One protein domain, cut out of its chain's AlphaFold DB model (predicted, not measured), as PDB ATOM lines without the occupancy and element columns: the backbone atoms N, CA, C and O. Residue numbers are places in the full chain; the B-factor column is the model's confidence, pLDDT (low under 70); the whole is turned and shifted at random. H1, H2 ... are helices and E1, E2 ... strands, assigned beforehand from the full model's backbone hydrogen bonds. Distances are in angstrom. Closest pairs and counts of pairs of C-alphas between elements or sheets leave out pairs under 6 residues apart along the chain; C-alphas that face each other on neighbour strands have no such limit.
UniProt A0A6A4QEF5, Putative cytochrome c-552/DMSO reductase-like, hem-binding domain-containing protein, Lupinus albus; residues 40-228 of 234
ATOM      1  N   ARG A  40     -27.298  17.625  28.326       78.50
ATOM      2  CA  ARG A  40     -26.345  18.500  27.630       78.50
ATOM      3  C   ARG A  40     -25.290  17.668  26.913       78.50
ATOM      4  O   ARG A  40     -24.655  16.812  27.523       78.50
ATOM      5  N   VAL A  41     -25.091  17.952  25.628       84.62
ATOM      6  CA  VAL A  41     -23.986  17.417  24.825       84.62
ATOM      7  C   VAL A  41     -23.036  18.569  24.543       84.62
ATOM      8  O   VAL A  41     -23.408  19.535  23.880       84.62
ATOM      9  N   TYR A  42     -21.819  18.484  25.075       87.25
ATOM     10  CA  TYR A  42     -20.779  19.466  24.789       87.25
ATOM     11  C   TYR A  42     -20.163  19.186  23.419       87.25
ATOM     12  O   TYR A  42     -19.939  18.031  23.056       87.25
ATOM     13  N   SER A  43     -19.906  20.256  22.672       88.19
ATOM     14  CA  SER A  43     -19.280  20.203  21.357       88.19
ATOM     15  C   SER A  43     -18.055  21.105  21.367       88.19
ATOM     16  O   SER A  43     -18.183  22.316  21.539       88.19
ATOM     17  N   ASP A  44     -16.870  20.514  21.226       90.06
ATOM     18  CA  ASP A  44     -15.613  21.259  21.226       90.06
ATOM     19  C   ASP A  44     -15.286  21.816  19.838       90.06
ATOM     20  O   ASP A  44     -15.484  21.151  18.818       90.06
ATOM     21  N   PHE A  45     -14.673  23.000  19.798       91.06
ATOM     22  CA  PHE A  45     -14.124  23.560  18.566       91.06
ATOM     23  C   PHE A  45     -12.882  22.768  18.111       91.06
ATOM     24  O   PHE A  45     -11.810  22.862  18.720       91.06
ATOM     25  N   LYS A  46     -13.014  21.978  17.040       90.88
ATOM     26  CA  LYS A  46     -11.983  21.066  16.498       90.88
ATOM     27  C   LYS A  46     -11.938  21.117  14.957       90.88
ATOM     28  O   LYS A  46     -12.233  20.117  14.296       90.88
ATOM     29  N   PRO A  47     -11.563  22.256  14.352       89.38
ATOM     30  CA  PRO A  47     -11.568  22.400  12.900       89.38
ATOM     31  C   PRO A  47     -10.575  21.444  12.225       89.38
ATOM     32  O   PRO A  47      -9.414  21.354  12.624       89.38
ATOM     33  N   GLY A  48     -11.031  20.749  11.178       85.94
ATOM     34  CA  GLY A  48     -10.190  19.889  10.336       85.94
ATOM     35  C   GLY A  48      -9.749  18.559  10.959       85.94
ATOM     36  O   GLY A  48      -8.882  17.904  10.389       85.94
ATOM     37  N   ILE A  49     -10.314  18.163  12.107       86.75
ATOM     38  CA  ILE A  49      -9.994  16.883  12.765       86.75
ATOM     39  C   ILE A  49     -10.848  15.732  12.230       86.75
ATOM     40  O   ILE A  49     -10.359  14.615  12.138       86.75
ATOM     41  N   ILE A  50     -12.109  15.994  11.885       86.69
ATOM     42  CA  ILE A  50     -13.069  14.956  11.506       86.69
ATOM     43  C   ILE A  50     -13.142  14.806   9.987       86.69
ATOM     44  O   ILE A  50     -13.476  15.764   9.287       86.69
ATOM     45  N   THR A  51     -12.917  13.590   9.482       83.44
ATOM     46  CA  THR A  51     -13.330  13.195   8.130       83.44
ATOM     47  C   THR A  51     -14.718  12.569   8.133       83.44
ATOM     48  O   THR A  51     -15.138  11.899   9.071       83.44
ATOM     49  N   LEU A  52     -15.452  12.780   7.045       78.06
ATOM     50  CA  LEU A  52     -16.844  12.370   6.889       78.06
ATOM     51  C   LEU A  52     -16.979  11.126   6.007       78.06
ATOM     52  O   LEU A  52     -17.644  11.138   4.974       78.06
ATOM     53  N   ASP A  53     -16.299  10.054   6.392       74.50
ATOM     54  CA  ASP A  53     -16.101   8.862   5.559       74.50
ATOM     55  C   ASP A  53     -16.731   7.581   6.139       74.50
ATOM     56  O   ASP A  53     -16.673   6.519   5.521       74.50
ATOM     57  N   GLY A  54     -17.386   7.672   7.301       71.19
ATOM     58  CA  GLY A  54     -17.956   6.517   8.002       71.19
ATOM     59  C   GLY A  54     -16.966   5.786   8.916       71.19
ATOM     60  O   GLY A  54     -17.360   4.852   9.618       71.19
ATOM     61  N   HIS A  55     -15.698   6.202   8.959       80.75
ATOM     62  CA  HIS A  55     -14.706   5.678   9.885       80.75
ATOM     63  C   HIS A  55     -14.655   6.531  11.153       80.75
ATOM     64  O   HIS A  55     -14.518   7.745  11.131       80.75
ATOM     65  N   ALA A  56     -14.727   5.878  12.312       84.12
ATOM     66  CA  ALA A  56     -14.690   6.583  13.594       84.12
ATOM     67  C   ALA A  56     -13.275   6.755  14.168       84.12
ATOM     68  O   ALA A  56     -13.137   7.010  15.360       84.12
ATOM     69  N   GLN A  57     -12.224   6.520  13.379       88.56
ATOM     70  CA  GLN A  57     -10.853   6.549  13.894       88.56
ATOM     71  C   GLN A  57     -10.469   7.951  14.380       88.56
ATOM     72  O   GLN A  57      -9.911   8.088  15.467       88.56
ATOM     73  N   ASP A  58     -10.872   8.975  13.636       89.69
ATOM     74  CA  ASP A  58     -10.620  10.386  13.949       89.69
ATOM     75  C   ASP A  58     -11.351  10.865  15.216       89.69
ATOM     76  O   ASP A  58     -11.069  11.928  15.759       89.69
ATOM     77  N   TRP A  59     -12.269  10.044  15.732       91.12
ATOM     78  CA  TRP A  59     -13.058  10.312  16.930       91.12
ATOM     79  C   TRP A  59     -12.501   9.648  18.191       91.12
ATOM     80  O   TRP A  59     -13.124   9.745  19.252       91.12
ATOM     81  N   ASN A  60     -11.386   8.918  18.102       90.94
ATOM     82  CA  ASN A  60     -10.843   8.161  19.234       90.94
ATOM     83  C   ASN A  60     -10.490   9.061  20.428       90.94
ATOM     84  O   ASN A  60     -10.760   8.673  21.561       90.94
ATOM     85  N   ASP A  61      -9.988  10.267  20.156       91.31
ATOM     86  CA  ASP A  61      -9.570  11.246  21.171       91.31
ATOM     87  C   ASP A  61     -10.671  12.266  21.523       91.31
ATOM     88  O   ASP A  61     -10.404  13.275  22.175       91.31
ATOM     89  N   ILE A  62     -11.904  12.037  21.062       92.00
ATOM     90  CA  ILE A  62     -13.069  12.865  21.391       92.00
ATOM     91  C   ILE A  62     -13.866  12.176  22.497       92.00
ATOM     92  O   ILE A  62     -14.246  11.004  22.363       92.00
ATOM     93  N   ASP A  63     -14.145  12.907  23.572       92.31
ATOM     94  CA  ASP A  63     -14.956  12.414  24.682       92.31
ATOM     95  C   ASP A  63     -16.422  12.225  24.263       92.31
ATOM     96  O   ASP A  63     -16.966  12.946  23.423       92.31
ATOM     97  N   GLY A  64     -17.064  11.201  24.829       90.94
ATOM     98  CA  GLY A  64     -18.455  10.855  24.542       90.94
ATOM     99  C   GLY A  64     -19.379  11.115  25.724       90.94
ATOM    100  O   GLY A  64     -19.044  10.826  26.870       90.94
ATOM    101  N   SER A  65     -20.579  11.607  25.431       91.19
ATOM    102  CA  SER A  65     -21.703  11.631  26.368       91.19
ATOM    103  C   SER A  65     -22.449  10.301  26.304       91.19
ATOM    104  O   SER A  65     -22.695   9.785  25.215       91.19
ATOM    105  N   HIS A  66     -22.811   9.739  27.457       90.62
ATOM    106  CA  HIS A  66     -23.427   8.415  27.555       90.62
ATOM    107  C   HIS A  66     -24.883   8.513  28.008       90.62
ATOM    108  O   HIS A  66     -25.167   9.104  29.047       90.62
ATOM    109  N   PHE A  67     -25.781   7.851  27.282       86.94
ATOM    110  CA  PHE A  67     -27.217   7.862  27.537       86.94
ATOM    111  C   PHE A  67     -27.768   6.442  27.596       86.94
ATOM    112  O   PHE A  67     -27.473   5.605  26.739       86.94
ATOM    113  N   SER A  68     -28.579   6.171  28.612       87.31
ATOM    114  CA  SER A  68     -29.387   4.956  28.670       87.31
ATOM    115  C   SER A  68     -30.467   5.008  27.590       87.31
ATOM    116  O   SER A  68     -31.072   6.054  27.359       87.31
ATOM    117  N   LEU A  69     -30.687   3.888  26.904       83.00
ATOM    118  CA  LEU A  69     -31.727   3.768  25.887       83.00
ATOM    119  C   LEU A  69     -32.968   3.151  26.525       83.00
ATOM    120  O   LEU A  69     -32.940   2.000  26.955       83.00
ATOM    121  N   LEU A  70     -34.045   3.925  26.586       83.62
ATOM    122  CA  LEU A  70     -35.298   3.546  27.229       83.62
ATOM    123  C   LEU A  70     -36.430   3.503  26.189       83.62
ATOM    124  O   LEU A  70     -36.435   4.322  25.263       83.62
ATOM    125  N   PRO A  71     -37.394   2.574  26.305       81.75
ATOM    126  CA  PRO A  71     -38.577   2.580  25.457       81.75
ATOM    127  C   PRO A  71     -39.377   3.877  25.619       81.75
ATOM    128  O   PRO A  71     -39.662   4.315  26.728       81.75
ATOM    129  N   ALA A  72     -39.804   4.474  24.505       79.62
ATOM    130  CA  ALA A  72     -40.496   5.766  24.527       79.62
ATOM    131  C   ALA A  72     -41.843   5.747  25.280       79.62
ATOM    132  O   ALA A  72     -42.240   6.760  25.846       79.62
ATOM    133  N   LEU A  73     -42.550   4.610  25.268       78.88
ATOM    134  CA  LEU A  73     -43.861   4.450  25.917       78.88
ATOM    135  C   LEU A  73     -43.777   3.881  27.339       78.88
ATOM    136  O   LEU A  73     -44.780   3.884  28.044       78.88
ATOM    137  N   ASP A  74     -42.611   3.369  27.725       81.56
ATOM    138  CA  ASP A  74     -42.376   2.705  29.007       81.56
ATOM    139  C   ASP A  74     -40.915   2.953  29.427       81.56
ATOM    140  O   ASP A  74     -40.055   2.082  29.254       81.56
ATOM    141  N   PRO A  75     -40.594   4.186  29.866       80.31
ATOM    142  CA  PRO A  75     -39.224   4.617  30.114       80.31
ATOM    143  C   PRO A  75     -38.702   4.191  31.494       80.31
ATOM    144  O   PRO A  75     -37.746   4.783  31.997       80.31
ATOM    145  N   ASP A  76     -39.330   3.199  32.121       86.94
ATOM    146  CA  ASP A  76     -38.925   2.707  33.431       86.94
ATOM    147  C   ASP A  76     -37.542   2.031  33.356       86.94
ATOM    148  O   ASP A  76     -37.171   1.397  32.363       86.94
ATOM    149  N   ALA A  77     -36.736   2.188  34.409       86.56
ATOM    150  CA  ALA A  77     -35.321   1.803  34.396       86.56
ATOM    151  C   ALA A  77     -35.102   0.292  34.181       86.56
ATOM    152  O   ALA A  77     -34.112  -0.125  33.584       86.56
ATOM    153  N   GLU A  78     -36.033  -0.550  34.628       89.06
ATOM    154  CA  GLU A  78     -36.040  -1.995  34.388       89.06
ATOM    155  C   GLU A  78     -36.186  -2.377  32.908       89.06
ATOM    156  O   GLU A  78     -35.815  -3.493  32.521       89.06
ATOM    157  N   ASN A  79     -36.698  -1.453  32.094       84.06
ATOM    158  CA  ASN A  79     -36.924  -1.614  30.664       84.06
ATOM    159  C   ASN A  79     -35.778  -1.042  29.821       84.06
ATOM    160  O   ASN A  79     -35.858  -1.065  28.589       84.06
ATOM    161  N   GLU A  80     -34.695  -0.576  30.456       84.56
ATOM    162  CA  GLU A  80     -33.484  -0.139  29.766       84.56
ATOM    163  C   GLU A  80     -32.996  -1.205  28.777       84.56
ATOM    164  O   GLU A  80     -32.916  -2.409  29.058       84.56
ATOM    165  N   PHE A  81     -32.666  -0.736  27.578       81.44
ATOM    166  CA  PHE A  81     -32.138  -1.564  26.517       81.44
ATOM    167  C   PHE A  81     -30.841  -2.241  26.968       81.44
ATOM    168  O   PHE A  81     -29.860  -1.607  27.349       81.44
ATOM    169  N   LYS A  82     -30.830  -3.573  26.901       79.94
ATOM    170  CA  LYS A  82     -29.754  -4.389  27.482       79.94
ATOM    171  C   LYS A  82     -28.479  -4.422  26.637       79.94
ATOM    172  O   LYS A  82     -27.438  -4.824  27.147       79.94
ATOM    173  N   GLY A  83     -28.550  -4.011  25.370       68.25
ATOM    174  CA  GLY A  83     -27.409  -3.919  24.453       68.25
ATOM    175  C   GLY A  83     -26.565  -2.662  24.675       68.25
ATOM    176  O   GLY A  83     -26.155  -2.022  23.720       68.25
ATOM    177  N   GLY A  84     -26.366  -2.255  25.927       71.75
ATOM    178  CA  GLY A  84     -25.524  -1.115  26.271       71.75
ATOM    179  C   GLY A  84     -26.165   0.263  26.078       71.75
ATOM    180  O   GLY A  84     -27.352   0.422  25.800       71.75
ATOM    181  N   LYS A  85     -25.329   1.282  26.288       83.31
ATOM    182  CA  LYS A  85     -25.703   2.699  26.250       83.31
ATOM    183  C   LYS A  85     -25.441   3.300  24.875       83.31
ATOM    184  O   LYS A  85     -24.509   2.898  24.181       83.31
ATOM    185  N   MET A  86     -26.212   4.325  24.535       86.31
ATOM    186  CA  MET A  86     -25.893   5.209  23.424       86.31
ATOM    187  C   MET A  86     -24.752   6.147  23.823       86.31
ATOM    188  O   MET A  86     -24.763   6.726  24.907       86.31
ATOM    189  N   ILE A  87     -23.781   6.309  22.934       88.88
ATOM    190  CA  ILE A  87     -22.675   7.254  23.062       88.88
ATOM    191  C   ILE A  87     -22.845   8.313  21.981       88.88
ATOM    192  O   ILE A  87     -22.960   7.970  20.805       88.88
ATOM    193  N   ILE A  88     -22.834   9.585  22.371       90.00
ATOM    194  CA  ILE A  88     -22.823  10.724  21.451       90.00
ATOM    195  C   ILE A  88     -21.514  11.478  21.644       90.00
ATOM    196  O   ILE A  88     -21.237  11.980  22.732       90.00
ATOM    197  N   LYS A  89     -20.724  11.581  20.578       92.00
ATOM    198  CA  LYS A  89     -19.564  12.472  20.498       92.00
ATOM    199  C   LYS A  89     -19.915  13.654  19.606       92.00
ATOM    200  O   LYS A  89     -20.563  13.458  18.577       92.00
ATOM    201  N   SER A  90     -19.485  14.855  19.978       90.56
ATOM    202  CA  SER A  90     -19.737  16.057  19.185       90.56
ATOM    203  C   SER A  90     -18.530  16.981  19.145       90.56
ATOM    204  O   SER A  90     -17.844  17.165  20.148       90.56
ATOM    205  N   VAL A  91     -18.291  17.562  17.974       91.19
ATOM    206  CA  VAL A  91     -17.323  18.641  17.745       91.19
ATOM    207  C   VAL A  91     -17.876  19.603  16.699       91.19
ATOM    208  O   VAL A  91     -18.776  19.238  15.946       91.19
ATOM    209  N   HIS A  92     -17.326  20.809  16.602       87.25
ATOM    210  CA  HIS A  92     -17.688  21.775  15.565       87.25
ATOM    211  C   HIS A  92     -16.448  22.478  15.002       87.25
ATOM    212  O   HIS A  92     -15.408  22.550  15.658       87.25
ATOM    213  N   ASP A  93     -16.540  23.018  13.789       84.06
ATOM    214  CA  ASP A  93     -15.457  23.795  13.157       84.06
ATOM    215  C   ASP A  93     -15.770  25.297  13.050       84.06
ATOM    216  O   ASP A  93     -15.017  26.062  12.445       84.06
ATOM    217  N   GLY A  94     -16.870  25.721  13.680       79.50
ATOM    218  CA  GLY A  94     -17.365  27.100  13.662       79.50
ATOM    219  C   GLY A  94     -18.310  27.401  12.499       79.50
ATOM    220  O   GLY A  94     -18.940  28.455  12.510       79.50
ATOM    221  N   HIS A  95     -18.436  26.483  11.542       79.81
ATOM    222  CA  HIS A  95     -19.432  26.517  10.479       79.81
ATOM    223  C   HIS A  95     -20.427  25.360  10.638       79.81
ATOM    224  O   HIS A  95     -21.628  25.594  10.728       79.81
ATOM    225  N   ASP A  96     -19.925  24.133  10.757       78.38
ATOM    226  CA  ASP A  96     -20.719  22.921  10.919       78.38
ATOM    227  C   ASP A  96     -20.506  22.296  12.307       78.38
ATOM    228  O   ASP A  96     -19.456  22.448  12.947       78.38
ATOM    229  N   VAL A  97     -21.526  21.564  12.765       83.94
ATOM    230  CA  VAL A  97     -21.465  20.707  13.956       83.94
ATOM    231  C   VAL A  97     -21.537  19.254  13.507       83.94
ATOM    232  O   VAL A  97     -22.409  18.866  12.729       83.94
ATOM    233  N   PHE A  98     -20.626  18.444  14.028       85.56
ATOM    234  CA  PHE A  98     -20.474  17.037  13.702       85.56
ATOM    235  C   PHE A  98     -20.905  16.180  14.884       85.56
ATOM    236  O   PHE A  98     -20.569  16.467  16.037       85.56
ATOM    237  N   PHE A  99     -21.600  15.085  14.585       86.56
ATOM    238  CA  PHE A  99     -22.036  14.114  15.581       86.56
ATOM    239  C   PHE A  99     -21.639  12.699  15.156       86.56
ATOM    240  O   PHE A  99     -21.869  12.288  14.015       86.56
ATOM    241  N   LEU A 100     -21.094  11.943  16.108       87.00
ATOM    242  CA  LEU A 100     -20.933  10.495  16.017       87.00
ATOM    243  C   LEU A 100     -21.802   9.850  17.094       87.00
ATOM    244  O   LEU A 100     -21.583  10.063  18.288       87.00
ATOM    245  N   MET A 101     -22.765   9.040  16.659       86.06
ATOM    246  CA  MET A 101     -23.607   8.235  17.537       86.06
ATOM    247  C   MET A 101     -23.190   6.767  17.460       86.06
ATOM    248  O   MET A 101     -23.012   6.217  16.370       86.06
ATOM    249  N   GLN A 102     -23.039   6.126  18.616       83.44
ATOM    250  CA  GLN A 102     -22.679   4.714  18.718       83.44
ATOM    251  C   GLN A 102     -23.593   4.006  19.714       83.44
ATOM    252  O   GLN A 102     -23.848   4.521  20.798       83.44
ATOM    253  N   VAL A 103     -24.050   2.810  19.358       80.25
ATOM    254  CA  VAL A 103     -24.779   1.901  20.249       80.25
ATOM    255  C   VAL A 103     -24.124   0.534  20.107       80.25
ATOM    256  O   VAL A 103     -23.967   0.045  18.988       80.25
ATOM    257  N   ASP A 104     -23.693  -0.052  21.219       75.62
ATOM    258  CA  ASP A 104     -22.972  -1.330  21.233       75.62
ATOM    259  C   ASP A 104     -23.938  -2.520  21.290       75.62
ATOM    260  O   ASP A 104     -24.097  -3.172  22.321       75.62
ATOM    261  N   ALA A 105     -24.641  -2.768  20.184       70.06
ATOM    262  CA  ALA A 105     -25.700  -3.768  20.132       70.06
ATOM    263  C   ALA A 105     -25.746  -4.550  18.820       70.06
ATOM    264  O   ALA A 105     -25.370  -4.051  17.757       70.06
ATOM    265  N   ASP A 106     -26.298  -5.762  18.899       69.25
ATOM    266  CA  ASP A 106     -26.589  -6.577  17.726       69.25
ATOM    267  C   ASP A 106     -27.654  -5.897  16.854       69.25
ATOM    268  O   ASP A 106     -28.717  -5.472  17.315       69.25
ATOM    269  N   TYR A 107     -27.363  -5.801  15.560       63.69
ATOM    270  CA  TYR A 107     -28.147  -5.001  14.630       63.69
ATOM    271  C   TYR A 107     -29.214  -5.854  13.933       63.69
ATOM    272  O   TYR A 107     -28.903  -6.764  13.166       63.69
ATOM    273  N   ALA A 108     -30.492  -5.534  14.142       63.41
ATOM    274  CA  ALA A 108     -31.609  -6.153  13.424       63.41
ATOM    275  C   ALA A 108     -31.870  -5.443  12.081       63.41
ATOM    276  O   ALA A 108     -32.964  -4.942  11.837       63.41
ATOM    277  N   TYR A 109     -30.856  -5.366  11.216       65.00
ATOM    278  CA  TYR A 109     -30.957  -4.718   9.903       65.00
ATOM    279  C   TYR A 109     -30.973  -5.717   8.771       65.00
ATOM    280  O   TYR A 109     -30.247  -6.711   8.750       65.00
ATOM    281  N   SER A 110     -31.770  -5.399   7.766       65.25
ATOM    282  CA  SER A 110     -31.725  -6.056   6.475       65.25
ATOM    283  C   SER A 110     -31.757  -4.978   5.405       65.25
ATOM    284  O   SER A 110     -32.695  -4.184   5.329       65.25
ATOM    285  N   LYS A 111     -30.694  -4.916   4.595       67.06
ATOM    286  CA  LYS A 111     -30.548  -3.891   3.560       67.06
ATOM    287  C   LYS A 111     -31.747  -3.912   2.614       67.06
ATOM    288  O   LYS A 111     -32.046  -4.940   2.015       67.06
ATOM    289  N   GLY A 112     -32.408  -2.762   2.478       63.12
ATOM    290  CA  GLY A 112     -33.595  -2.596   1.638       63.12
ATOM    291  C   GLY A 112     -34.924  -3.033   2.267       63.12
ATOM    292  O   GLY A 112     -35.958  -2.855   1.628       63.12
ATOM    293  N   GLU A 113     -34.946  -3.555   3.500       66.25
ATOM    294  CA  GLU A 113     -36.190  -3.860   4.217       66.25
ATOM    295  C   GLU A 113     -36.622  -2.652   5.064       66.25
ATOM    296  O   GLU A 113     -36.157  -2.462   6.186       66.25
ATOM    297  N   GLY A 114     -37.539  -1.836   4.529       60.53
ATOM    298  CA  GLY A 114     -38.026  -0.600   5.167       60.53
ATOM    299  C   GLY A 114     -38.505  -0.769   6.616       60.53
ATOM    300  O   GLY A 114     -38.265   0.092   7.454       60.53
ATOM    301  N   ASN A 115     -39.103  -1.920   6.935       63.28
ATOM    302  CA  ASN A 115     -39.639  -2.223   8.270       63.28
ATOM    303  C   ASN A 115     -38.571  -2.673   9.283       63.28
ATOM    304  O   ASN A 115     -38.887  -2.879  10.451       63.28
ATOM    305  N   LYS A 116     -37.323  -2.859   8.840       64.56
ATOM    306  CA  LYS A 116     -36.159  -3.198   9.671       64.56
ATOM    307  C   LYS A 116     -34.998  -2.254   9.379       64.56
ATOM    308  O   LYS A 116     -33.845  -2.674   9.313       64.56
ATOM    309  N   CYS A 117     -35.315  -0.989   9.120       67.94
ATOM    310  CA  CYS A 117     -34.330   0.066   8.952       67.94
ATOM    311  C   CYS A 117     -34.045   0.669  10.315       67.94
ATOM    312  O   CYS A 117     -34.943   1.286  10.882       67.94
ATOM    313  N   PRO A 118     -32.836   0.504  10.860       72.88
ATOM    314  CA  PRO A 118     -32.538   1.173  12.100       72.88
ATOM    315  C   PRO A 118     -32.304   2.642  11.799       72.88
ATOM    316  O   PRO A 118     -31.762   3.031  10.751       72.88
ATOM    317  N   SER A 119     -32.796   3.427  12.737       78.12
ATOM    318  CA  SER A 119     -32.923   4.859  12.616       78.12
ATOM    319  C   SER A 119     -32.512   5.489  13.926       78.12
ATOM    320  O   SER A 119     -32.619   4.881  14.993       78.12
ATOM    321  N   VAL A 120     -32.043   6.718  13.831       81.44
ATOM    322  CA  VAL A 120     -31.697   7.537  14.980       81.44
ATOM    323  C   VAL A 120     -32.365   8.889  14.835       81.44
ATOM    324  O   VAL A 120     -32.661   9.326  13.722       81.44
ATOM    325  N   ALA A 121     -32.562   9.570  15.954       85.81
ATOM    326  CA  ALA A 121     -32.987  10.953  15.948       85.81
ATOM    327  C   ALA A 121     -32.224  11.754  17.000       85.81
ATOM    328  O   ALA A 121     -31.966  11.256  18.097       85.81
ATOM    329  N   LEU A 122     -31.893  12.997  16.663       86.25
ATOM    330  CA  LEU A 122     -31.474  14.015  17.619       86.25
ATOM    331  C   LEU A 122     -32.591  15.047  17.710       86.25
ATOM    332  O   LEU A 122     -33.023  15.562  16.685       86.25
ATOM    333  N   MET A 123     -33.066  15.312  18.923       86.56
ATOM    334  CA  MET A 123     -34.095  16.310  19.197       86.56
ATOM    335  C   MET A 123     -33.459  17.503  19.898       86.56
ATOM    336  O   MET A 123     -32.803  17.349  20.927       86.56
ATOM    337  N   PHE A 124     -33.695  18.681  19.348       86.06
ATOM    338  CA  PHE A 124     -33.253  19.961  19.857       86.06
ATOM    339  C   PHE A 124     -34.462  20.714  20.395       86.06
ATOM    340  O   PHE A 124     -35.495  20.845  19.736       86.06
ATOM    341  N   GLN A 125     -34.332  21.193  21.625       84.88
ATOM    342  CA  GLN A 125     -35.308  22.086  22.219       84.88
ATOM    343  C   GLN A 125     -35.214  23.451  21.530       84.88
ATOM    344  O   GLN A 125     -34.129  24.025  21.478       84.88
ATOM    345  N   ILE A 126     -36.339  23.959  21.022       86.56
ATOM    346  CA  ILE A 126     -36.430  25.305  20.436       86.56
ATOM    347  C   ILE A 126     -37.268  26.211  21.339       86.56
ATOM    348  O   ILE A 126     -36.887  27.339  21.626       86.56
ATOM    349  N   GLY A 127     -38.411  25.712  21.806       84.94
ATOM    350  CA  GLY A 127     -39.299  26.449  22.690       84.94
ATOM    351  C   GLY A 127     -38.881  26.357  24.159       84.94
ATOM    352  O   GLY A 127     -38.503  25.293  24.652       84.94
ATOM    353  N   ASP A 128     -39.027  27.454  24.898       86.19
ATOM    354  CA  ASP A 128     -38.673  27.526  26.325       86.19
ATOM    355  C   ASP A 128     -39.431  26.511  27.206       86.19
ATOM    356  O   ASP A 128     -38.957  26.127  28.272       86.19
ATOM    357  N   SER A 129     -40.619  26.075  26.774       89.38
ATOM    358  CA  SER A 129     -41.482  25.101  27.464       89.38
ATOM    359  C   SER A 129     -41.457  23.708  26.823       89.38
ATOM    360  O   SER A 129     -42.229  22.831  27.220       89.38
ATOM    361  N   ALA A 130     -40.603  23.489  25.821       88.38
ATOM    362  CA  ALA A 130     -40.518  22.212  25.137       88.38
ATOM    363  C   ALA A 130     -39.856  21.133  26.003       88.38
ATOM    364  O   ALA A 130     -38.852  21.359  26.674       88.38
ATOM    365  N   THR A 131     -40.415  19.925  25.949       85.69
ATOM    366  CA  THR A 131     -39.892  18.747  26.656       85.69
ATOM    367  C   THR A 131     -39.562  17.622  25.679       85.69
ATOM    368  O   THR A 131     -40.262  17.424  24.681       85.69
ATOM    369  N   TYR A 132     -38.515  16.843  25.968       81.31
ATOM    370  CA  TYR A 132     -38.083  15.759  25.079       81.31
ATOM    371  C   TYR A 132     -39.059  14.569  25.069       81.31
ATOM    372  O   TYR A 132     -39.275  13.954  24.026       81.31
ATOM    373  N   HIS A 133     -39.685  14.256  26.212       79.25
ATOM    374  CA  HIS A 133     -40.509  13.049  26.387       79.25
ATOM    375  C   HIS A 133     -41.736  12.994  25.469       79.25
ATOM    376  O   HIS A 133     -42.182  11.909  25.110       79.25
ATOM    377  N   ASN A 134     -42.277  14.151  25.085       85.44
ATOM    378  CA  ASN A 134     -43.478  14.249  24.261       85.44
ATOM    379  C   ASN A 134     -43.266  15.197  23.072       85.44
ATOM    380  O   ASN A 134     -44.161  15.969  22.736       85.44
ATOM    381  N   MET A 135     -42.068  15.175  22.472       88.50
ATOM    382  CA  MET A 135     -41.713  15.948  21.268       88.50
ATOM    383  C   MET A 135     -42.179  17.419  21.320       88.50
ATOM    384  O   MET A 135     -42.778  17.905  20.356       88.50
ATOM    385  N   GLY A 136     -41.969  18.085  22.460       88.25
ATOM    386  CA  GLY A 136     -42.430  19.450  22.731       88.25
ATOM    387  C   GLY A 136     -43.433  19.559  23.879       88.25
ATOM    388  O   GLY A 136     -43.379  20.505  24.661       88.25
ATOM    389  N   GLY A 137     -44.292  18.558  24.080       90.38
ATOM    390  CA  GLY A 137     -45.205  18.513  25.225       90.38
ATOM    391  C   GLY A 137     -46.423  19.434  25.139       90.38
ATOM    392  O   GLY A 137     -47.081  19.630  26.155       90.38
ATOM    393  N   CYS A 138     -46.763  19.971  23.963       93.12
ATOM    394  CA  CYS A 138     -48.030  20.680  23.794       93.12
ATOM    395  C   CYS A 138     -49.218  19.715  23.969       93.12
ATOM    396  O   CYS A 138     -49.283  18.685  23.297       93.12
ATOM    397  N   GLU A 139     -50.183  20.063  24.820       93.38
ATOM    398  CA  GLU A 139     -51.355  19.222  25.123       93.38
ATOM    399  C   GLU A 139     -52.488  19.332  24.084       93.38
ATOM    400  O   GLU A 139     -53.489  18.618  24.163       93.38
ATOM    401  N   GLU A 140     -52.344  20.216  23.094       89.56
ATOM    402  CA  GLU A 140     -53.335  20.399  22.035       89.56
ATOM    403  C   GLU A 140     -53.500  19.153  21.159       89.56
ATOM    404  O   GLU A 140     -52.551  18.429  20.839       89.56
ATOM    405  N   HIS A 141     -54.730  18.942  20.695       86.19
ATOM    406  CA  HIS A 141     -55.045  17.869  19.764       86.19
ATOM    407  C   HIS A 141     -54.438  18.139  18.374       86.19
ATOM    408  O   HIS A 141     -54.191  19.282  17.982       86.19
ATOM    409  N   SER A 142     -54.288  17.081  17.569       81.38
ATOM    410  CA  SER A 142     -53.712  17.124  16.211       81.38
ATOM    411  C   SER A 142     -54.374  18.123  15.252       81.38
ATOM    412  O   SER A 142     -53.789  18.516  14.248       81.38
ATOM    413  N   THR A 143     -55.606  18.529  15.552       82.06
ATOM    414  CA  THR A 143     -56.419  19.445  14.743       82.06
ATOM    415  C   THR A 143     -56.456  20.877  15.279       82.06
ATOM    416  O   THR A 143     -57.018  21.743  14.612       82.06
ATOM    417  N   SER A 144     -55.937  21.131  16.485       84.88
ATOM    418  CA  SER A 144     -55.997  22.439  17.164       84.88
ATOM    419  C   SER A 144     -54.624  23.052  17.440       84.88
ATOM    420  O   SER A 144     -54.532  24.235  17.782       84.88
ATOM    421  N   CYS A 145     -53.549  22.291  17.251       84.69
ATOM    422  CA  CYS A 145     -52.195  22.802  17.377       84.69
ATOM    423  C   CYS A 145     -51.848  23.796  16.262       84.69
ATOM    424  O   CYS A 145     -51.986  23.544  15.066       84.69
ATOM    425  N   THR A 146     -51.390  24.966  16.683       83.62
ATOM    426  CA  THR A 146     -50.964  26.079  15.837       83.62
ATOM    427  C   THR A 146     -49.762  26.745  16.491       83.62
ATOM    428  O   THR A 146     -49.532  26.585  17.691       83.62
ATOM    429  N   ASN A 147     -49.069  27.609  15.751       81.00
ATOM    430  CA  ASN A 147     -47.991  28.434  16.305       81.00
ATOM    431  C   ASN A 147     -48.451  29.428  17.389       81.00
ATOM    432  O   ASN A 147     -47.628  30.130  17.965       81.00
ATOM    433  N   LYS A 148     -49.761  29.533  17.644       86.69
ATOM    434  CA  LYS A 148     -50.333  30.335  18.728       86.69
ATOM    435  C   LYS A 148     -50.691  29.479  19.933       86.69
ATOM    436  O   LYS A 148     -50.431  29.898  21.052       86.69
ATOM    437  N   THR A 149     -51.306  28.320  19.702       89.88
ATOM    438  CA  THR A 149     -51.794  27.431  20.767       89.88
ATOM    439  C   THR A 149     -50.679  26.590  21.381       89.88
ATOM    440  O   THR A 149     -50.720  26.332  22.573       89.88
ATOM    441  N   CYS A 150     -49.646  26.251  20.604       90.94
ATOM    442  CA  CYS A 150     -48.481  25.489  21.065       90.94
ATOM    443  C   CYS A 150     -47.187  26.312  21.125       90.94
ATOM    444  O   CYS A 150     -46.096  25.743  21.135       90.94
ATOM    445  N   LYS A 151     -47.285  27.646  21.138       90.50
ATOM    446  CA  LYS A 151     -46.100  28.506  21.200       90.50
ATOM    447  C   LYS A 151     -45.275  28.191  22.450       90.50
ATOM    448  O   LYS A 151     -45.826  28.158  23.545       90.50
ATOM    449  N   GLY A 152     -43.967  28.044  22.291       87.12
ATOM    450  CA  GLY A 152     -43.036  27.703  23.366       87.12
ATOM    451  C   GLY A 152     -42.819  26.198  23.537       87.12
ATOM    452  O   GLY A 152     -41.970  25.820  24.335       87.12
ATOM    453  N   HIS A 153     -43.535  25.343  22.803       91.38
ATOM    454  CA  HIS A 153     -43.374  23.884  22.831       91.38
ATOM    455  C   HIS A 153     -42.637  23.339  21.602       91.38
ATOM    456  O   HIS A 153     -42.706  22.152  21.310       91.38
ATOM    457  N   GLU A 154     -41.965  24.197  20.842       87.75
ATOM    458  CA  GLU A 154     -41.262  23.823  19.622       87.75
ATOM    459  C   GLU A 154     -40.071  22.896  19.896       87.75
ATOM    460  O   GLU A 154     -39.222  23.175  20.748       87.75
ATOM    461  N   VAL A 155     -39.958  21.831  19.107       85.69
ATOM    462  CA  VAL A 155     -38.739  21.030  18.978       85.69
ATOM    463  C   VAL A 155     -38.378  20.860  17.513       85.69
ATOM    464  O   VAL A 155     -39.256  20.779  16.651       85.69
ATOM    465  N   ASP A 156     -37.082  20.764  17.268       84.69
ATOM    466  CA  ASP A 156     -36.505  20.435  15.973       84.69
ATOM    467  C   ASP A 156     -35.847  19.059  16.064       84.69
ATOM    468  O   ASP A 156     -35.133  18.773  17.024       84.69
ATOM    469  N   ILE A 157     -36.139  18.160  15.136       83.06
ATOM    470  CA  ILE A 157     -35.719  16.764  15.217       83.06
ATOM    471  C   ILE A 157     -35.084  16.362  13.897       83.06
ATOM    472  O   ILE A 157     -35.740  16.283  12.862       83.06
ATOM    473  N   MET A 158     -33.810  16.004  13.970       82.38
ATOM    474  CA  MET A 158     -33.065  15.442  12.853       82.38
ATOM    475  C   MET A 158     -33.169  13.924  12.923       82.38
ATOM    476  O   MET A 158     -32.534  13.304  13.779       82.38
ATOM    477  N   HIS A 159     -33.979  13.320  12.054       81.19
ATOM    478  CA  HIS A 159     -34.188  11.875  12.011       81.19
ATOM    479  C   HIS A 159     -33.479  11.254  10.808       81.19
ATOM    480  O   HIS A 159     -33.755  11.611   9.666       81.19
ATOM    481  N   PHE A 160     -32.603  10.279  11.047       79.00
ATOM    482  CA  PHE A 160     -31.901   9.555   9.993       79.00
ATOM    483  C   PHE A 160     -32.215   8.062  10.024       79.00
ATOM    484  O   PHE A 160     -32.002   7.405  11.041       79.00
ATOM    485  N   SER A 161     -32.625   7.508   8.885       76.75
ATOM    486  CA  SER A 161     -32.752   6.063   8.673       76.75
ATOM    487  C   SER A 161     -31.684   5.562   7.713       76.75
ATOM    488  O   SER A 161     -31.558   6.083   6.598       76.75
ATOM    489  N   ILE A 162     -30.985   4.480   8.082       73.00
ATOM    490  CA  ILE A 162     -29.952   3.896   7.214       73.00
ATOM    491  C   ILE A 162     -30.563   3.431   5.889       73.00
ATOM    492  O   ILE A 162     -30.082   3.819   4.833       73.00
ATOM    493  N   GLY A 163     -31.619   2.610   5.904       71.00
ATOM    494  CA  GLY A 163     -32.287   2.156   4.677       71.00
ATOM    495  C   GLY A 163     -31.327   1.604   3.618       71.00
ATOM    496  O   GLY A 163     -30.701   0.560   3.814       71.00
ATOM    497  N   ASN A 164     -31.216   2.326   2.496       70.88
ATOM    498  CA  ASN A 164     -30.299   2.050   1.381       70.88
ATOM    499  C   ASN A 164     -29.084   2.998   1.329       70.88
ATOM    500  O   ASN A 164     -28.472   3.158   0.270       70.88
ATOM    501  N   ALA A 165     -28.745   3.645   2.443       72.62
ATOM    502  CA  ALA A 165     -27.588   4.514   2.546       72.62
ATOM    503  C   ALA A 165     -26.296   3.756   2.198       72.62
ATOM    504  O   ALA A 165     -26.032   2.630   2.618       72.62
ATOM    505  N   ILE A 166     -25.495   4.416   1.384       70.81
ATOM    506  CA  ILE A 166     -24.100   4.146   1.071       70.81
ATOM    507  C   ILE A 166     -23.222   4.783   2.167       70.81
ATOM    508  O   ILE A 166     -23.344   5.992   2.393       70.81
ATOM    509  N   PRO A 167     -22.337   4.016   2.827       67.75
ATOM    510  CA  PRO A 167     -21.373   4.553   3.789       67.75
ATOM    511  C   PRO A 167     -20.494   5.667   3.200       67.75
ATOM    512  O   PRO A 167     -20.155   5.624   2.017       67.75
ATOM    513  N   GLY A 168     -20.139   6.662   4.021       63.34
ATOM    514  CA  GLY A 168     -19.258   7.778   3.636       63.34
ATOM    515  C   GLY A 168     -19.861   8.778   2.643       63.34
ATOM    516  O   GLY A 168     -19.169   9.662   2.150       63.34
ATOM    517  N   ARG A 169     -21.150   8.647   2.316       68.50
ATOM    518  CA  ARG A 169     -21.873   9.615   1.489       68.50
ATOM    519  C   ARG A 169     -22.596  10.625   2.375       68.50
ATOM    520  O   ARG A 169     -23.158  10.261   3.401       68.50
ATOM    521  N   LEU A 170     -22.618  11.876   1.926       65.44
ATOM    522  CA  LEU A 170     -23.403  12.935   2.552       65.44
ATOM    523  C   LEU A 170     -24.887  12.763   2.218       65.44
ATOM    524  O   LEU A 170     -25.243  12.601   1.045       65.44
ATOM    525  N   TYR A 171     -25.725  12.812   3.249       65.81
ATOM    526  CA  TYR A 171     -27.182  12.757   3.152       65.81
ATOM    527  C   TYR A 171     -27.767  14.075   3.643       65.81
ATOM    528  O   TYR A 171     -27.314  14.620   4.642       65.81
ATOM    529  N   GLY A 172     -28.739  14.589   2.901       61.94
ATOM    530  CA  GLY A 172     -29.357  15.895   3.090       61.94
ATOM    531  C   GLY A 172     -30.317  16.172   1.940       61.94
ATOM    532  O   GLY A 172     -30.511  15.302   1.086       61.94
ATOM    533  N   GLY A 173     -30.886  17.379   1.886       51.47
ATOM    534  CA  GLY A 173     -31.849  17.752   0.851       51.47
ATOM    535  C   GLY A 173     -31.325  17.444  -0.556       51.47
ATOM    536  O   GLY A 173     -30.398  18.093  -1.036       51.47
ATOM    537  N   ASN A 174     -31.904  16.440  -1.218       50.38
ATOM    538  CA  ASN A 174     -31.461  16.000  -2.536       50.38
ATOM    539  C   ASN A 174     -32.049  16.932  -3.608       50.38
ATOM    540  O   ASN A 174     -33.255  16.879  -3.849       50.38
ATOM    541  N   PRO A 175     -31.246  17.742  -4.329       51.91
ATOM    542  CA  PRO A 175     -31.772  18.676  -5.323       51.91
ATOM    543  C   PRO A 175     -32.549  17.994  -6.455       51.91
ATOM    544  O   PRO A 175     -33.425  18.616  -7.047       51.91
ATOM    545  N   LEU A 176     -32.251  16.724  -6.763       54.97
ATOM    546  CA  LEU A 176     -32.983  15.950  -7.769       54.97
ATOM    547  C   LEU A 176     -34.348  15.486  -7.245       54.97
ATOM    548  O   LEU A 176     -35.337  15.631  -7.957       54.97
ATOM    549  N   ASP A 177     -34.417  14.993  -6.006       51.50
ATOM    550  CA  ASP A 177     -35.681  14.527  -5.413       51.50
ATOM    551  C   ASP A 177     -36.571  15.715  -4.986       51.50
ATOM    552  O   ASP A 177     -37.797  15.643  -5.112       51.50
ATOM    553  N   ASN A 178     -35.958  16.838  -4.590       51.38
ATOM    554  CA  ASN A 178     -36.620  18.111  -4.292       51.38
ATOM    555  C   ASN A 178     -37.168  18.786  -5.557       51.38
ATOM    556  O   ASN A 178     -38.275  19.319  -5.533       51.38
ATOM    557  N   ARG A 179     -36.430  18.746  -6.679       51.94
ATOM    558  CA  ARG A 179     -36.906  19.262  -7.978       51.94
ATOM    559  C   ARG A 179     -38.132  18.501  -8.467       51.94
ATOM    560  O   ARG A 179     -39.049  19.109  -9.011       51.94
ATOM    561  N   ASP A 180     -38.131  17.187  -8.282       55.94
ATOM    562  CA  ASP A 180     -39.228  16.330  -8.717       55.94
ATOM    563  C   ASP A 180     -40.384  16.316  -7.686       55.94
ATOM    564  O   ASP A 180     -41.406  15.684  -7.933       55.94
ATOM    565  N   GLY A 181     -40.247  17.040  -6.561       46.69
ATOM    566  CA  GLY A 181     -41.296  17.270  -5.560       46.69
ATOM    567  C   GLY A 181     -41.691  16.035  -4.751       46.69
ATOM    568  O   GLY A 181     -42.736  16.036  -4.110       46.69
ATOM    569  N   ASN A 182     -40.883  14.977  -4.806       45.94
ATOM    570  CA  ASN A 182     -41.276  13.670  -4.291       45.94
ATOM    571  C   ASN A 182     -40.785  13.414  -2.863       45.94
ATOM    572  O   ASN A 182     -41.264  12.461  -2.257       45.94
ATOM    573  N   GLY A 183     -39.811  14.196  -2.360       52.19
ATOM    574  CA  GLY A 183     -39.211  13.999  -1.025       52.19
ATOM    575  C   GLY A 183     -38.743  12.558  -0.791       52.19
ATOM    576  O   GLY A 183     -38.788  12.041   0.314       52.19
ATOM    577  N   GLY A 184     -38.431  11.847  -1.880       53.00
ATOM    578  CA  GLY A 184     -38.411  10.388  -1.880       53.00
ATOM    579  C   GLY A 184     -37.156   9.787  -1.267       53.00
ATOM    580  O   GLY A 184     -37.085   8.560  -1.208       53.00
ATOM    581  N   ASP A 185     -36.182  10.627  -0.892       59.03
ATOM    582  CA  ASP A 185     -34.929  10.263  -0.234       59.03
ATOM    583  C   ASP A 185     -34.389   8.923  -0.730       59.03
ATOM    584  O   ASP A 185     -34.278   7.928  -0.004       59.03
ATOM    585  N   ARG A 186     -34.120   8.866  -2.043       58.03
ATOM    586  CA  ARG A 186     -33.856   7.600  -2.752       58.03
ATOM    587  C   ARG A 186     -32.700   6.792  -2.152       58.03
ATOM    588  O   ARG A 186     -32.632   5.578  -2.355       58.03
ATOM    589  N   PHE A 187     -31.796   7.454  -1.434       58.78
ATOM    590  CA  PHE A 187     -30.672   6.857  -0.724       58.78
ATOM    591  C   PHE A 187     -30.526   7.543   0.628       58.78
ATOM    592  O   PHE A 187     -30.201   8.722   0.622       58.78
ATOM    593  N   GLY A 188     -30.704   6.803   1.732       59.72
ATOM    594  CA  GLY A 188     -30.676   7.344   3.100       59.72
ATOM    595  C   GLY A 188     -31.802   8.355   3.347       59.72
ATOM    596  O   GLY A 188     -32.003   9.253   2.544       59.72
ATOM    597  N   GLN A 189     -32.556   8.208   4.432       71.06
ATOM    598  CA  GLN A 189     -33.675   9.119   4.713       71.06
ATOM    599  C   GLN A 189     -33.265  10.048   5.838       71.06
ATOM    600  O   GLN A 189     -33.203   9.594   6.980       71.06
ATOM    601  N   LEU A 190     -32.930  11.298   5.507       74.00
ATOM    602  CA  LEU A 190     -32.719  12.348   6.497       74.00
ATOM    603  C   LEU A 190     -33.958  13.232   6.479       74.00
ATOM    604  O   LEU A 190     -34.132  14.025   5.562       74.00
ATOM    605  N   VAL A 191     -34.789  13.072   7.499       73.50
ATOM    606  CA  VAL A 191     -36.057  13.777   7.635       73.50
ATOM    607  C   VAL A 191     -35.875  14.886   8.659       73.50
ATOM    608  O   VAL A 191     -35.510  14.614   9.809       73.50
ATOM    609  N   ASP A 192     -36.139  16.115   8.233       74.88
ATOM    610  CA  ASP A 192     -36.264  17.265   9.123       74.88
ATOM    611  C   ASP A 192     -37.665  17.254   9.739       74.88
ATOM    612  O   ASP A 192     -38.677  17.221   9.028       74.88
ATOM    613  N   VAL A 193     -37.740  17.211  11.065       80.56
ATOM    614  CA  VAL A 193     -39.002  17.105  11.786       80.56
ATOM    615  C   VAL A 193     -39.139  18.230  12.791       80.56
ATOM    616  O   VAL A 193     -38.569  18.198  13.875       80.56
ATOM    617  N   TYR A 194     -40.032  19.161  12.489       83.62
ATOM    618  CA  TYR A 194     -40.453  20.183  13.434       83.62
ATOM    619  C   TYR A 194     -41.737  19.753  14.139       83.62
ATOM    620  O   TYR A 194     -42.682  19.289  13.495       83.62
ATOM    621  N   SER A 195     -41.811  19.895  15.460       88.81
ATOM    622  CA  SER A 195     -42.935  19.369  16.238       88.81
ATOM    623  C   SER A 195     -43.283  20.232  17.448       88.81
ATOM    624  O   SER A 195     -42.429  20.901  18.018       88.81
ATOM    625  N   TRP A 196     -44.551  20.170  17.857       90.38
ATOM    626  CA  TRP A 196     -45.003  20.610  19.187       90.38
ATOM    627  C   TRP A 196     -45.407  19.445  20.100       90.38
ATOM    628  O   TRP A 196     -45.443  19.589  21.322       90.38
ATOM    629  N   ASN A 197     -45.782  18.313  19.496       87.62
ATOM    630  CA  ASN A 197     -46.096  17.040  20.141       87.62
ATOM    631  C   ASN A 197     -46.118  15.916  19.072       87.62
ATOM    632  O   ASN A 197     -46.114  16.214  17.874       87.62
ATOM    633  N   PRO A 198     -46.232  14.626  19.440       87.56
ATOM    634  CA  PRO A 198     -46.144  13.515  18.485       87.56
ATOM    635  C   PRO A 198     -47.204  13.513  17.376       87.56
ATOM    636  O   PRO A 198     -47.034  12.836  16.358       87.56
ATOM    637  N   HIS A 199     -48.301  14.248  17.559       85.81
ATOM    638  CA  HIS A 199     -49.397  14.352  16.599       85.81
ATOM    639  C   HIS A 199     -49.355  15.635  15.758       85.81
ATOM    640  O   HIS A 199     -50.015  15.707  14.721       85.81
ATOM    641  N   CYS A 200     -48.562  16.616  16.176       86.94
ATOM    642  CA  CYS A 200     -48.424  17.933  15.576       86.94
ATOM    643  C   CYS A 200     -47.000  18.111  15.069       86.94
ATOM    644  O   CYS A 200     -46.206  18.855  15.645       86.94
ATOM    645  N   ARG A 201     -46.701  17.382  13.994       82.88
ATOM    646  CA  ARG A 201     -45.370  17.276  13.398       82.88
ATOM    647  C   ARG A 201     -45.389  17.644  11.922       82.88
ATOM    648  O   ARG A 201     -46.309  17.270  11.196       82.88
ATOM    649  N   TYR A 202     -44.346  18.328  11.495       78.62
ATOM    650  CA  TYR A 202     -44.094  18.736  10.127       78.62
ATOM    651  C   TYR A 202     -42.865  17.972   9.664       78.62
ATOM    652  O   TYR A 202     -41.817  18.090  10.283       78.62
ATOM    653  N   LEU A 203     -43.021  17.156   8.627       73.94
ATOM    654  CA  LEU A 203     -41.945  16.349   8.054       73.94
ATOM    655  C   LEU A 203     -41.493  17.040   6.773       73.94
ATOM    656  O   LEU A 203     -42.316  17.244   5.878       73.94
ATOM    657  N   ASP A 204     -40.238  17.468   6.710       66.94
ATOM    658  CA  ASP A 204     -39.668  18.225   5.590       66.94
ATOM    659  C   ASP A 204     -40.528  19.455   5.228       66.94
ATOM    660  O   ASP A 204     -40.827  19.748   4.066       66.94
ATOM    661  N   GLY A 205     -41.032  20.145   6.259       60.88
ATOM    662  CA  GLY A 205     -41.946  21.287   6.128       60.88
ATOM    663  C   GLY A 205     -43.378  20.938   5.687       60.88
ATOM    664  O   GLY A 205     -44.206  21.836   5.507       60.88
ATOM    665  N   THR A 206     -43.709  19.655   5.530       62.00
ATOM    666  CA  THR A 206     -45.061  19.179   5.208       62.00
ATOM    667  C   THR A 206     -45.795  18.767   6.483       62.00
ATOM    668  O   THR A 206     -45.454  17.777   7.130       62.00
ATOM    669  N   GLY A 207     -46.811  19.547   6.857       59.78
ATOM    670  CA  GLY A 207     -47.625  19.310   8.051       59.78
ATOM    671  C   GLY A 207     -48.814  18.361   7.838       59.78
ATOM    672  O   GLY A 207     -49.113  17.972   6.705       59.78
ATOM    673  N   PRO A 208     -49.544  18.025   8.918       57.91
ATOM    674  CA  PRO A 208     -50.818  17.313   8.841       57.91
ATOM    675  C   PRO A 208     -51.821  18.128   8.010       57.91
ATOM    676  O   PRO A 208     -51.708  19.349   7.931       57.91
ATOM    677  N   SER A 209     -52.820  17.486   7.395       48.94
ATOM    678  CA  SER A 209     -53.842  18.158   6.577       48.94
ATOM    679  C   SER A 209     -54.786  19.022   7.432       48.94
ATOM    680  O   SER A 209     -55.929  18.659   7.697       48.94
ATOM    681  N   GLY A 210     -54.277  20.164   7.876       38.75
ATOM    682  CA  GLY A 210     -54.927  21.255   8.581       38.75
ATOM    683  C   GLY A 210     -54.221  22.542   8.153       38.75
ATOM    684  O   GLY A 210     -53.037  22.543   7.833       38.75
ATOM    685  N   SER A 211     -54.974  23.623   8.009       32.66
ATOM    686  CA  SER A 211     -54.579  24.839   7.294       32.66
ATOM    687  C   SER A 211     -53.200  25.421   7.654       32.66
ATOM    688  O   SER A 211     -53.007  25.893   8.769       32.66
ATOM    689  N   GLY A 212     -52.342  25.562   6.636       36.25
ATOM    690  CA  GLY A 212     -51.516  26.758   6.432       36.25
ATOM    691  C   GLY A 212     -50.155  26.826   7.129       36.25
ATOM    692  O   GLY A 212     -50.045  27.412   8.194       36.25
ATOM    693  N   MET A 213     -49.129  26.384   6.387       36.00
ATOM    694  CA  MET A 213     -47.722  26.825   6.393       36.00
ATOM    695  C   MET A 213     -46.938  26.813   7.718       36.00
ATOM    696  O   MET A 213     -47.071  27.720   8.529       36.00
ATOM    697  N   CYS A 214     -45.910  25.959   7.760       35.06
ATOM    698  CA  CYS A 214     -44.571  26.380   8.178       35.06
ATOM    699  C   CYS A 214     -43.531  25.817   7.197       35.06
ATOM    700  O   CYS A 214     -43.327  24.612   7.114       35.06
ATOM    701  N   LYS A 215     -42.878  26.706   6.439       38.34
ATOM    702  CA  LYS A 215     -41.533  26.464   5.900       38.34
ATOM    703  C   LYS A 215     -40.548  26.804   7.027       38.34
ATOM    704  O   LYS A 215     -40.066  27.932   7.062       38.34
ATOM    705  N   CYS A 216     -40.336  25.904   7.979       32.56
ATOM    706  CA  CYS A 216     -39.465  26.107   9.148       32.56
ATOM    707  C   CYS A 216     -38.962  24.710   9.566       32.56
ATOM    708  O   CYS A 216     -39.819  23.851   9.722       32.56
ATOM    709  N   ASN A 217     -37.677  24.372   9.697       33.56
ATOM    710  CA  ASN A 217     -36.430  25.126   9.686       33.56
ATOM    711  C   ASN A 217     -35.429  24.365   8.806       33.56
ATOM    712  O   ASN A 217     -34.947  23.312   9.194       33.56
ATOM    713  N   ALA A 218     -35.043  24.907   7.648       30.92
ATOM    714  CA  ALA A 218     -33.814  24.411   7.042       30.92
ATOM    715  C   ALA A 218     -32.683  24.801   7.996       30.92
ATOM    716  O   ALA A 218     -32.338  25.983   8.072       30.92
ATOM    717  N   LEU A 219     -32.137  23.843   8.747       30.53
ATOM    718  CA  LEU A 219     -30.829  24.035   9.343       30.53
ATOM    719  C   LEU A 219     -29.883  24.378   8.178       30.53
ATOM    720  O   LEU A 219     -29.605  23.548   7.310       30.53
ATOM    721  N   ASN A 220     -29.477  25.643   8.079       25.41
ATOM    722  CA  ASN A 220     -28.614  26.124   7.008       25.41
ATOM    723  C   ASN A 220     -27.165  25.758   7.353       25.41
ATOM    724  O   ASN A 220     -26.417  26.581   7.870       25.41
ATOM    725  N   GLY A 221     -26.795  24.508   7.078       26.56
ATOM    726  CA  GLY A 221     -25.458  23.947   7.281       26.56
ATOM    727  C   GLY A 221     -25.335  22.581   6.601       26.56
ATOM    728  O   GLY A 221     -26.342  21.923   6.329       26.56
ATOM    729  N   ASN A 222     -24.113  22.149   6.286       27.12
ATOM    730  CA  ASN A 222     -23.872  20.796   5.788       27.12
ATOM    731  C   ASN A 222     -23.649  19.894   7.003       27.12
ATOM    732  O   ASN A 222     -22.518  19.598   7.378       27.12
ATOM    733  N   TYR A 223     -24.734  19.454   7.633       30.45
ATOM    734  CA  TYR A 223     -24.646  18.524   8.757       30.45
ATOM    735  C   TYR A 223     -24.289  17.147   8.243       30.45
ATOM    736  O   TYR A 223     -24.969  16.588   7.381       30.45
ATOM    737  N   VAL A 224     -23.210  16.593   8.781       29.95
ATOM    738  CA  VAL A 224     -22.762  15.271   8.381       29.95
ATOM    739  C   VAL A 224     -22.679  14.366   9.587       29.95
ATOM    740  O   VAL A 224     -21.933  14.597  10.536       29.95
ATOM    741  N   TYR A 225     -23.487  13.317   9.511       42.75
ATOM    742  CA  TYR A 225     -23.648  12.319  10.546       42.75
ATOM    743  C   TYR A 225     -22.770  11.121  10.211       42.75
ATOM    744  O   TYR A 225     -22.931  10.487   9.163       42.75
ATOM    745  N   ILE A 226     -21.833  10.800  11.098       33.94
ATOM    746  CA  ILE A 226     -21.010   9.602  10.955       33.94
ATOM    747  C   ILE A 226     -21.649   8.505  11.792       33.94
ATOM    748  O   ILE A 226     -21.726   8.589  13.015       33.94
ATOM    749  N   PHE A 227     -22.093   7.457  11.107       40.91
ATOM    750  CA  PHE A 227     -22.585   6.225  11.707       40.91
ATOM    751  C   PHE A 227     -21.479   5.178  11.663       40.91
ATOM    752  O   PHE A 227     -21.092   4.734  10.582       40.91
ATOM    753  N   LYS A 228     -20.987   4.753  12.831       32.91
ATOM    754  CA  LYS A 228     -20.099   3.591  12.933       32.91
ATOM    755  C   LYS A 228     -20.930   2.346  13.225       32.91
ATOM    756  O   LYS A 228     -21.367   2.147  14.355       32.91
TER     757      LYS A 228
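AT A GLANCE: This is residues 40 to 228 of the 234 residues of the protein "Putative cytochrome c-552/DMSO reductase-like, hem-binding domain-containing protein" of Lupinus albus (UniProt A0A6A4QEF5). Two small separate sheets, E4 E5 E6 E7, antiparallel, and E1 E2 E3 E8, mixed, lie among long loops, with little regular structure; the short helix H1 lies far out. The printed part has 189 residues, 53 in named elements, mostly strand, ordered E1 E2 E3 E4 E5 H1 E6 E7 E8. It is compact, radius of gyration of the C-alphas 17.4 A, spanning 48 by 46 by 37 A.

IN THESE COORDINATES: E4 is residues 119 to 125, E5 155 to 161, E6 189 to 197, 21.3 A, bending 56 degrees at 194, and E7 200 to 203. E1 is 64 to 67, from (-18.455, 10.855, 24.542); E2 86 to 92; E3 97 to 103; E8 225 to 227, ending at (-22.585, 6.225, 11.707); H1 175 to 179.

HOW THE PARTS SIT: E5 and E6 are antiparallel, with N 157 and O 193 within hydrogen-bond range, 2.7 A. E1 E2 E3 form a meander, successive antiparallel neighbours; in hairpin E2 and E3, N 89 and O 100 are 2.9 A apart. E3 and E4 are apart. H1, its O i to N i+4 pair within range, is on neither sheet.

THE WHOLE: The C-alphas of Asp 61 and Ser 211, the farthest apart, are 49.0 A apart. The printed part has no cut. The link E4 to E5 is long, 29 residues. Residues 204 to 228, among others, have pLDDT under 70.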